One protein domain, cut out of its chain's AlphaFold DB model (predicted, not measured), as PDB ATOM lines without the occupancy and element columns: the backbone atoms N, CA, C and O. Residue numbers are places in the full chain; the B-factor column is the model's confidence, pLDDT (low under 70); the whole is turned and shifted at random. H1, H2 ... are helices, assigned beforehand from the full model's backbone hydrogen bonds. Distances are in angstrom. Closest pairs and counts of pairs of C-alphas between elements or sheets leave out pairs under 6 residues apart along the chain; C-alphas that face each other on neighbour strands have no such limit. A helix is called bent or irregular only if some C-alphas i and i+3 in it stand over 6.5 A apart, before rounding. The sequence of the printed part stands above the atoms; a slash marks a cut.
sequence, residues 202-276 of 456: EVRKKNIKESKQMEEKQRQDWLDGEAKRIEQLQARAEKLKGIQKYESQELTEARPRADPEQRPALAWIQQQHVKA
ATOM      1  N   GLU A 202      14.532  31.642 121.483       84.00
ATOM      2  CA  GLU A 202      15.825  31.404 120.834       84.00
ATOM      3  C   GLU A 202      15.649  30.704 119.483       84.00
ATOM      4  O   GLU A 202      16.179  31.171 118.472       84.00
ATOM      5  N   VAL A 203      14.841  29.640 119.437       87.25
ATOM      6  CA  VAL A 203      14.514  28.920 118.199       87.25
ATOM      7  C   VAL A 203      13.792  29.836 117.212       87.25
ATOM      8  O   VAL A 203      14.159  29.885 116.041       87.25
ATOM      9  N   ARG A 204      12.813  30.630 117.663       89.44
ATOM     10  CA  ARG A 204      12.115  31.599 116.805       89.44
ATOM     11  C   ARG A 204      13.084  32.635 116.234       89.44
ATOM     12  O   ARG A 204      13.047  32.893 115.035       89.44
ATOM     13  N   LYS A 205      13.964  33.211 117.060       89.69
ATOM     14  CA  LYS A 205      14.987  34.171 116.613       89.69
ATOM     15  C   LYS A 205      15.946  33.541 115.605       89.69
ATOM     16  O   LYS A 205      16.271  34.188 114.612       89.69
ATOM     17  N   LYS A 206      16.357  32.289 115.831       92.50
ATOM     18  CA  LYS A 206      17.191  31.523 114.899       92.50
ATOM     19  C   LYS A 206      16.481  31.323 113.558       92.50
ATOM     20  O   LYS A 206      17.030  31.727 112.541       92.50
ATOM     21  N   ASN A 207      15.240  30.837 113.562       93.00
ATOM     22  CA  ASN A 207      14.455  30.631 112.341       93.00
ATOM     23  C   ASN A 207      14.219  31.945 111.578       93.00
ATOM     24  O   ASN A 207      14.329  31.978 110.358       93.00
ATOM     25  N   ILE A 208      13.932  33.051 112.281       94.56
ATOM     26  CA  ILE A 208      13.786  34.379 111.659       94.56
ATOM     27  C   ILE A 208      15.107  34.823 111.023       94.56
ATOM     28  O   ILE A 208      15.102  35.345 109.910       94.56
ATOM     29  N   LYS A 209      16.238  34.634 111.713       95.62
ATOM     30  CA  LYS A 209      17.564  34.974 111.183       95.62
ATOM     31  C   LYS A 209      17.884  34.150 109.937       95.62
ATOM     32  O   LYS A 209      18.321  34.723 108.946       95.62
ATOM     33  N   GLU A 210      17.626  32.846 109.972       95.00
ATOM     34  CA  GLU A 210      17.819  31.946 108.832       95.00
ATOM     35  C   GLU A 210      16.908  32.327 107.655       95.00
ATOM     36  O   GLU A 210      17.396  32.434 106.533       95.00
ATOM     37  N   SER A 211      15.626  32.636 107.892       95.00
ATOM     38  CA  SER A 211      14.704  33.121 106.848       95.00
ATOM     39  C   SER A 211      15.219  34.398 106.190       95.00
ATOM     40  O   SER A 211      15.289  34.470 104.968       95.00
ATOM     41  N   LYS A 212      15.664  35.380 106.989       93.50
ATOM     42  CA  LYS A 212      16.225  36.640 106.480       93.50
ATOM     43  C   LYS A 212      17.496  36.422 105.662       93.50
ATOM     44  O   LYS A 212      17.629  36.992 104.588       93.50
ATOM     45  N   GLN A 213      18.407  35.572 106.139       94.25
ATOM     46  CA  GLN A 213      19.626  35.224 105.400       94.25
ATOM     47  C   GLN A 213      19.303  34.532 104.071       94.25
ATOM     48  O   GLN A 213      19.940  34.804 103.055       94.25
ATOM     49  N   MET A 214      18.295  33.657 104.058       92.38
ATOM     50  CA  MET A 214      17.830  32.996 102.840       92.38
ATOM     51  C   MET A 214      17.174  33.978 101.862       92.38
ATOM     52  O   MET A 214      17.434  33.891 100.664       92.38
ATOM     53  N   GLU A 215      16.366  34.921 102.348       90.56
ATOM     54  CA  GLU A 215      15.756  35.988 101.541       90.56
ATOM     55  C   GLU A 215      16.816  36.921 100.935       90.56
ATOM     56  O   GLU A 215      16.770  37.213  99.740       90.56
ATOM     57  N   GLU A 216      17.816  37.324 101.722       91.19
ATOM     58  CA  GLU A 216      18.924  38.168 101.267       91.19
ATOM     59  C   GLU A 216      19.783  37.455 100.216       91.19
ATOM     60  O   GLU A 216      20.108  38.035  99.178       91.19
ATOM     61  N   LYS A 217      20.059  36.160 100.413       93.31
ATOM     62  CA  LYS A 217      20.752  35.331  99.420       93.31
ATOM     63  C   LYS A 217      19.957  35.215  98.117       93.31
ATOM     64  O   LYS A 217      20.517  35.409  97.043       93.31
ATOM     65  N   GLN A 218      18.648  34.960  98.190       89.75
ATOM     66  CA  GLN A 218      17.785  34.906  97.001       89.75
ATOM     67  C   GLN A 218      17.728  36.247  96.262       89.75
ATOM     68  O   GLN A 218      17.679  36.271  95.032       89.75
ATOM     69  N   ARG A 219      17.741  37.365  96.996       90.06
ATOM     70  CA  ARG A 219      17.807  38.713  96.425       90.06
ATOM     71  C   ARG A 219      19.129  38.952  95.699       90.06
ATOM     72  O   ARG A 219      19.097  39.439  94.573       90.06
ATOM     73  N   GLN A 220      20.259  38.583  96.302       89.88
ATOM     74  CA  GLN A 220      21.571  38.671  95.652       89.88
ATOM     75  C   GLN A 220      21.620  37.800  94.391       89.88
ATOM     76  O   GLN A 220      21.918  38.304  93.313       89.88
ATOM     77  N   ASP A 221      21.187  36.538  94.475       90.00
ATOM     78  CA  ASP A 221      21.105  35.638  93.318       90.00
ATOM     79  C   ASP A 221      20.194  36.191  92.202       90.00
ATOM     80  O   ASP A 221      20.477  36.028  91.009       90.00
ATOM     81  N   TRP A 222      19.098  36.866  92.570       89.31
ATOM     82  CA  TRP A 222      18.214  37.545  91.627       89.31
ATOM     83  C   TRP A 222      18.924  38.691  90.905       89.31
ATOM     84  O   TRP A 222      18.861  38.723  89.674       89.31
ATOM     85  N   LEU A 223      19.589  39.587  91.639       87.81
ATOM     86  CA  LEU A 223      20.304  40.749  91.097       87.81
ATOM     87  C   LEU A 223      21.481  40.319  90.207       87.81
ATOM     88  O   LEU A 223      21.592  40.775  89.066       87.81
ATOM     89  N   ASP A 224      22.278  39.360  90.674       88.62
ATOM     90  CA  ASP A 224      23.453  38.842  89.969       88.62
ATOM     91  C   ASP A 224      23.091  38.007  88.739       88.62
ATOM     92  O   ASP A 224      23.898  37.822  87.826       88.62
ATOM     93  N   GLY A 225      21.869  37.471  88.685       85.56
ATOM     94  CA  GLY A 225      21.463  36.572  87.614       85.56
ATOM     95  C   GLY A 225      21.434  37.218  86.224       85.56
ATOM     96  O   GLY A 225      21.518  36.488  85.239       85.56
ATOM     97  N   GLU A 226      21.323  38.548  86.114       81.50
ATOM     98  CA  GLU A 226      21.436  39.239  84.819       81.50
ATOM     99  C   GLU A 226      22.893  39.442  84.405       81.50
ATOM    100  O   GLU A 226      23.242  39.157  83.262       81.50
ATOM    101  N   ALA A 227      23.760  39.832  85.344       84.19
ATOM    102  CA  ALA A 227      25.197  39.945  85.103       84.19
ATOM    103  C   ALA A 227      25.785  38.603  84.631       84.19
ATOM    104  O   ALA A 227      26.442  38.548  83.594       84.19
ATOM    105  N   LYS A 228      25.422  37.501  85.304       85.88
ATOM    106  CA  LYS A 228      25.788  36.132  84.895       85.88
ATOM    107  C   LYS A 228      25.292  35.793  83.483       85.88
ATOM    108  O   LYS A 228      25.976  35.102  82.732       85.88
ATOM    109  N   ARG A 229      24.098  36.259  83.099       81.88
ATOM    110  CA  ARG A 229      23.535  36.028  81.759       81.88
ATOM    111  C   ARG A 229      24.290  36.811  80.686       81.88
ATOM    112  O   ARG A 229      24.578  36.250  79.633       81.88
ATOM    113  N   ILE A 230      24.620  38.073  80.957       81.75
ATOM    114  CA  ILE A 230      25.418  38.920  80.062       81.75
ATOM    115  C   ILE A 230      26.799  38.300  79.847       81.75
ATOM    116  O   ILE A 230      27.217  38.146  78.704       81.75
ATOM    117  N   GLU A 231      27.464  37.862  80.917       86.69
ATOM    118  CA  GLU A 231      28.763  37.186  80.847       86.69
ATOM    119  C   GLU A 231      28.694  35.908  79.989       86.69
ATOM    120  O   GLU A 231      29.524  35.690  79.106       86.69
ATOM    121  N   GLN A 232      27.646  35.091  80.156       84.31
ATOM    122  CA  GLN A 232      27.419  33.911  79.314       84.31
ATOM    123  C   GLN A 232      27.199  34.263  77.838       84.31
ATOM    124  O   GLN A 232      27.692  33.551  76.958       84.31
ATOM    125  N   LEU A 233      26.444  35.327  77.553       77.75
ATOM    126  CA  LEU A 233      26.223  35.803  76.187       77.75
ATOM    127  C   LEU A 233      27.524  36.316  75.569       77.75
ATOM    128  O   LEU A 233      27.824  35.952  74.437       77.75
ATOM    129  N   GLN A 234      28.330  37.073  76.317       82.19
ATOM    130  CA  GLN A 234      29.648  37.535  75.882       82.19
ATOM    131  C   GLN A 234      30.580  36.358  75.582       82.19
ATOM    132  O   GLN A 234      31.130  36.285  74.486       82.19
ATOM    133  N   ALA A 235      30.671  35.378  76.483       85.25
ATOM    134  CA  ALA A 235      31.486  34.182  76.278       85.25
ATOM    135  C   ALA A 235      31.029  33.355  75.060       85.25
ATOM    136  O   ALA A 235      31.848  32.782  74.339       85.25
ATOM    137  N   ARG A 236      29.715  33.280  74.795       77.50
ATOM    138  CA  ARG A 236      29.176  32.640  73.579       77.50
ATOM    139  C   ARG A 236      29.492  33.448  72.327       77.50
ATOM    140  O   ARG A 236      29.917  32.860  71.337       77.50
ATOM    141  N   ALA A 237      29.306  34.763  72.374       74.94
ATOM    142  CA  ALA A 237      29.616  35.657  71.269       74.94
ATOM    143  C   ALA A 237      31.097  35.548  70.897       74.94
ATOM    144  O   ALA A 237      31.411  35.384  69.727       74.94
ATOM    145  N   GLU A 238      32.003  35.534  71.877       79.81
ATOM    146  CA  GLU A 238      33.441  35.348  71.659       79.81
ATOM    147  C   GLU A 238      33.785  34.031  70.971       79.81
ATOM    148  O   GLU A 238      34.555  34.034  70.013       79.81
ATOM    149  N   LYS A 239      33.155  32.926  71.382       78.31
ATOM    150  CA  LYS A 239      33.307  31.630  70.700       78.31
ATOM    151  C   LYS A 239      32.795  31.656  69.256       78.31
ATOM    152  O   LYS A 239      33.313  30.928  68.416       78.31
ATOM    153  N   LEU A 240      31.781  32.474  68.968       67.88
ATOM    154  CA  LEU A 240      31.121  32.568  67.661       67.88
ATOM    155  C   LEU A 240      31.675  33.682  66.755       67.88
ATOM    156  O   LEU A 240      31.353  33.688  65.566       67.88
ATOM    157  N   LYS A 241      32.540  34.576  67.267       64.38
ATOM    158  CA  LYS A 241      33.159  35.695  66.520       64.38
ATOM    159  C   LYS A 241      33.843  35.253  65.215       64.38
ATOM    160  O   LYS A 241      33.974  36.069  64.311       64.38
ATOM    161  N   GLY A 242      34.249  33.985  65.099       58.34
ATOM    162  CA  GLY A 242      34.870  33.426  63.891       58.34
ATOM    163  C   GLY A 242      33.914  32.915  62.803       58.34
ATOM    164  O   GLY A 242      34.386  32.614  61.713       58.34
ATOM    165  N   ILE A 243      32.602  32.786  63.063       60.47
ATOM    166  CA  ILE A 243      31.668  32.060  62.171       60.47
ATOM    167  C   ILE A 243      30.583  32.976  61.571       60.47
ATOM    168  O   ILE A 243      30.165  32.746  60.439       60.47
ATOM    169  N   GLN A 244      30.154  34.048  62.253       47.78
ATOM    170  CA  GLN A 244      29.260  35.068  61.675       47.78
ATOM    171  C   GLN A 244      29.209  36.333  62.550       47.78
ATOM    172  O   GLN A 244      29.460  36.257  63.752       47.78
ATOM    173  N   LYS A 245      28.858  37.494  61.965       51.62
ATOM    174  CA  LYS A 245      28.579  38.748  62.697       51.62
ATOM    175  C   LYS A 245      27.473  38.500  63.731       51.62
ATOM    176  O   LYS A 245      26.296  38.503  63.387       51.62
ATOM    177  N   TYR A 246      27.858  38.271  64.982       49.50
ATOM    178  CA  TYR A 246      26.930  38.233  66.103       49.50
ATOM    179  C   TYR A 246      26.337  39.638  66.279       49.50
ATOM    180  O   TYR A 246      27.075  40.603  66.483       49.50
ATOM    181  N   GLU A 247      25.022  39.768  66.119       52.75
ATOM    182  CA  GLU A 247      24.327  41.048  66.227       52.75
ATOM    183  C   GLU A 247      24.280  41.491  67.698       52.75
ATOM    184  O   GLU A 247      23.713  40.831  68.563       52.75
ATOM    185  N   SER A 248      24.920  42.625  67.983       48.22
ATOM    186  CA  SER A 248      25.153  43.202  69.315       48.22
ATOM    187  C   SER A 248      23.905  43.783  69.999       48.22
ATOM    188  O   SER A 248      24.015  44.388  71.070       48.22
ATOM    189  N   GLN A 249      22.717  43.619  69.411       48.22
ATOM    190  CA  GLN A 249      21.473  44.194  69.933       48.22
ATOM    191  C   GLN A 249      21.046  43.565  71.267       48.22
ATOM    192  O   GLN A 249      20.705  44.301  72.191       48.22
ATOM    193  N   GLU A 250      21.172  42.242  71.438       49.88
ATOM    194  CA  GLU A 250      20.779  41.558  72.689       49.88
ATOM    195  C   GLU A 250      21.610  42.000  73.909       49.88
ATOM    196  O   GLU A 250      21.112  42.014  75.033       49.88
ATOM    197  N   LEU A 251      22.869  42.404  73.697       50.91
ATOM    198  CA  LEU A 251      23.757  42.913  74.752       50.91
ATOM    199  C   LEU A 251      23.461  44.373  75.123       50.91
ATOM    200  O   LEU A 251      23.760  44.792  76.238       50.91
ATOM    201  N   THR A 252      22.877  45.146  74.205       47.53
ATOM    202  CA  THR A 252      22.632  46.588  74.383       47.53
ATOM    203  C   THR A 252      21.306  46.859  75.109       47.53
ATOM    204  O   THR A 252      21.143  47.896  75.749       47.53
ATOM    205  N   GLU A 253      20.363  45.913  75.070       53.28
ATOM    206  CA  GLU A 253      19.026  46.060  75.668       53.28
ATOM    207  C   GLU A 253      18.889  45.480  77.090       53.28
ATOM    208  O   GLU A 253      17.830  45.615  77.714       53.28
ATOM    209  N   ALA A 254      19.940  44.857  77.637       58.22
ATOM    210  CA  ALA A 254      19.902  44.219  78.952       58.22
ATOM    211  C   ALA A 254      19.818  45.263  80.083       58.22
ATOM    212  O   ALA A 254      20.816  45.784  80.578       58.22
ATOM    213  N   ARG A 255      18.592  45.591  80.506       68.75
ATOM    214  CA  ARG A 255      18.350  46.429  81.687       68.75
ATOM    215  C   ARG A 255      18.653  45.639  82.965       68.75
ATOM    216  O   ARG A 255      18.277  44.467  83.039       68.75
ATOM    217  N   PRO A 256      19.237  46.266  84.003       79.00
ATOM    218  CA  PRO A 256      19.450  45.595  85.279       79.00
ATOM    219  C   PRO A 256      18.116  45.138  85.880       79.00
ATOM    220  O   PRO A 256      17.074  45.795  85.731       79.00
ATOM    221  N   ARG A 257      18.144  43.995  86.571       85.00
ATOM    222  CA  ARG A 257      16.982  43.502  87.313       85.00
ATOM    223  C   ARG A 257      16.640  44.474  88.431       85.00
ATOM    224  O   ARG A 257      17.514  45.003  89.111       85.00
ATOM    225  N   ALA A 258      15.350  44.721  88.598       87.31
ATOM    226  CA  ALA A 258      14.843  45.587  89.638       87.31
ATOM    227  C   ALA A 258      15.003  44.904  90.995       87.31
ATOM    228  O   ALA A 258      14.702  43.717  91.146       87.31
ATOM    229  N   ASP A 259      15.448  45.681  91.973       88.62
ATOM    230  CA  ASP A 259      15.546  45.242  93.354       88.62
ATOM    231  C   ASP A 259      14.137  44.998  93.937       88.62
ATOM    232  O   ASP A 259      13.312  45.924  93.916       88.62
ATOM    233  N   PRO A 260      13.831  43.781  94.435       90.25
ATOM    234  CA  PRO A 260      12.530  43.454  95.014       90.25
ATOM    235  C   PRO A 260      12.104  44.367  96.169       90.25
ATOM    236  O   PRO A 260      10.910  44.620  96.306       90.25
ATOM    237  N   GLU A 261      13.046  44.888  96.963       88.19
ATOM    238  CA  GLU A 261      12.723  45.792  98.078       88.19
ATOM    239  C   GLU A 261      12.355  47.201  97.604       88.19
ATOM    240  O   GLU A 261      11.432  47.816  98.133       88.19
ATOM    241  N   GLN A 262      13.050  47.717  96.585       89.56
ATOM    242  CA  GLN A 262      12.836  49.084  96.101       89.56
ATOM    243  C   GLN A 262      11.647  49.177  95.140       89.56
ATOM    244  O   GLN A 262      10.904  50.157  95.143       89.56
ATOM    245  N   ARG A 263      11.491  48.182  94.257       89.31
ATOM    246  CA  ARG A 263      10.484  48.175  93.184       89.31
ATOM    247  C   ARG A 263       9.814  46.802  93.085       89.31
ATOM    248  O   ARG A 263       9.992  46.107  92.077       89.31
ATOM    249  N   PRO A 264       8.987  46.427  94.075       91.44
ATOM    250  CA  PRO A 264       8.416  45.084  94.168       91.44
ATOM    251  C   PRO A 264       7.573  44.708  92.944       91.44
ATOM    252  O   PRO A 264       7.689  43.597  92.432       91.44
ATOM    253  N   ALA A 265       6.777  45.638  92.407       89.56
ATOM    254  CA  ALA A 265       5.933  45.372  91.240       89.56
ATOM    255  C   ALA A 265       6.752  45.073  89.971       89.56
ATOM    256  O   ALA A 265       6.461  44.123  89.249       89.56
ATOM    257  N   LEU A 266       7.806  45.855  89.710       89.44
ATOM    258  CA  LEU A 266       8.661  45.662  88.537       89.44
ATOM    259  C   LEU A 266       9.484  44.375  88.659       89.44
ATOM    260  O   LEU A 266       9.551  43.608  87.699       89.44
ATOM    261  N   ALA A 267      10.054  44.120  89.840       89.12
ATOM    262  CA  ALA A 267      10.782  42.888  90.126       89.12
ATOM    263  C   ALA A 267       9.874  41.664  89.953       89.12
ATOM    264  O   ALA A 267      10.264  40.688  89.316       89.12
ATOM    265  N   TRP A 268       8.627  41.735  90.426       90.56
ATOM    266  CA  TRP A 268       7.646  40.670  90.235       90.56
ATOM    267  C   TRP A 268       7.325  40.427  88.754       90.56
ATOM    268  O   TRP A 268       7.351  39.277  88.312       90.56
ATOM    269  N   ILE A 269       7.092  41.477  87.958       89.69
ATOM    270  CA  ILE A 269       6.858  41.343  86.507       89.69
ATOM    271  C   ILE A 269       8.071  40.704  85.820       89.69
ATOM    272  O   ILE A 269       7.916  39.771  85.029       89.69
ATOM    273  N   GLN A 270       9.282  41.164  86.139       89.31
ATOM    274  CA  GLN A 270      10.519  40.604  85.594       89.31
ATOM    275  C   GLN A 270      10.694  39.137  85.992       89.31
ATOM    276  O   GLN A 270      11.060  38.316  85.154       89.31
ATOM    277  N   GLN A 271      10.379  38.773  87.236       88.88
ATOM    278  CA  GLN A 271      10.402  37.382  87.672       88.88
ATOM    279  C   GLN A 271       9.426  36.530  86.862       88.88
ATOM    280  O   GLN A 271       9.805  35.441  86.440       88.88
ATOM    281  N   GLN A 272       8.195  37.001  86.618       88.06
ATOM    282  CA  GLN A 272       7.236  36.281  85.769       88.06
ATOM    283  C   GLN A 272       7.752  36.138  84.335       88.06
ATOM    284  O   GLN A 272       7.627  35.062  83.754       88.06
ATOM    285  N   HIS A 273       8.389  37.174  83.788       86.94
ATOM    286  CA  HIS A 273       8.994  37.121  82.461       86.94
ATOM    287  C   HIS A 273      10.122  36.079  82.385       86.94
ATOM    288  O   HIS A 273      10.082  35.194  81.535       86.94
ATOM    289  N   VAL A 274      11.080  36.103  83.320       85.94
ATOM    290  CA  VAL A 274      12.169  35.109  83.397       85.94
ATOM    291  C   VAL A 274      11.602  33.697  83.520       85.94
ATOM    292  O   VAL A 274      12.004  32.795  82.794       85.94
ATOM    293  N   LYS A 275      10.607  33.521  84.390       86.44
ATOM    294  CA  LYS A 275       9.890  32.264  84.607       86.44
ATOM    295  C   LYS A 275       9.085  31.777  83.397       86.44
ATOM    296  O   LYS A 275       8.734  30.599  83.368       86.44
ATOM    297  N   ALA A 276       8.703  32.664  82.482       84.94
ATOM    298  CA  ALA A 276       7.969  32.343  81.260       84.94
ATOM    299  C   ALA A 276       8.905  32.074  80.071       84.94
ATOM    300  O   ALA A 276       8.507  31.378  79.139       84.94
TER     301      ALA A 276
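What this domain is: This is residues 202 to 276 of the 456 residues of the protein "Rhomboid domain-containing protein" of Trichophyton rubrum (strain ATCC MYA-4607 / CBS 118892) (UniProt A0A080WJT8). One long bent helix, H1, makes the length, and after it the chain folds back beside H1b through a loose stretch with tiny H2 to a separate helix, H3. Residues 202 to 218 of H1 stick out at one end, residues 239 to 244 at the other. The printed part has 75 residues, three named helices in the order H1, H2, H3 and no named strand: all helix. It is only just extended, close to loose, with a radius of gyration of the C-alphas of 17.4 A and spans of 61 by 24 by 20 A.

Where its parts are: H1, residues 202 to 240, begins at C-alpha 202 (15.825, 31.404, 120.834). By its hydrogen bonds it was assigned as one helix, but it is bent: C-alphas 223 and 226 are 6.6 A apart. Its arms are H1a, residues 202 to 223, 31.5 A long, and H1b, residues 226 to 240, 20.8 A. H2 is residues 249 to 252. H3, residues 264 to 276, 18.1 A, ends at C-alpha 276 (7.969, 32.343, 81.260).

How they stand to each other: H1a and H1b stand at a steep tilt of 37 degrees, only just past shallow. H1b and H2 are close but not clearly touching; their closest C-alphas, Ile 230 and Leu 251, are 6.8 A apart. H3 is apart from H1a, H1b and H2. Every O i to N i+4 pair is within hydrogen-bond range in H1a, H1b and H3; H2 is too short for such a pair.

The domain as a whole: The C-alphas farthest apart, Glu 202 and Gln 244, are 60.8 A apart. The printed part has no cut; the link from H2 to H3 is long. Residues 240 to 255 have pLDDT under 70.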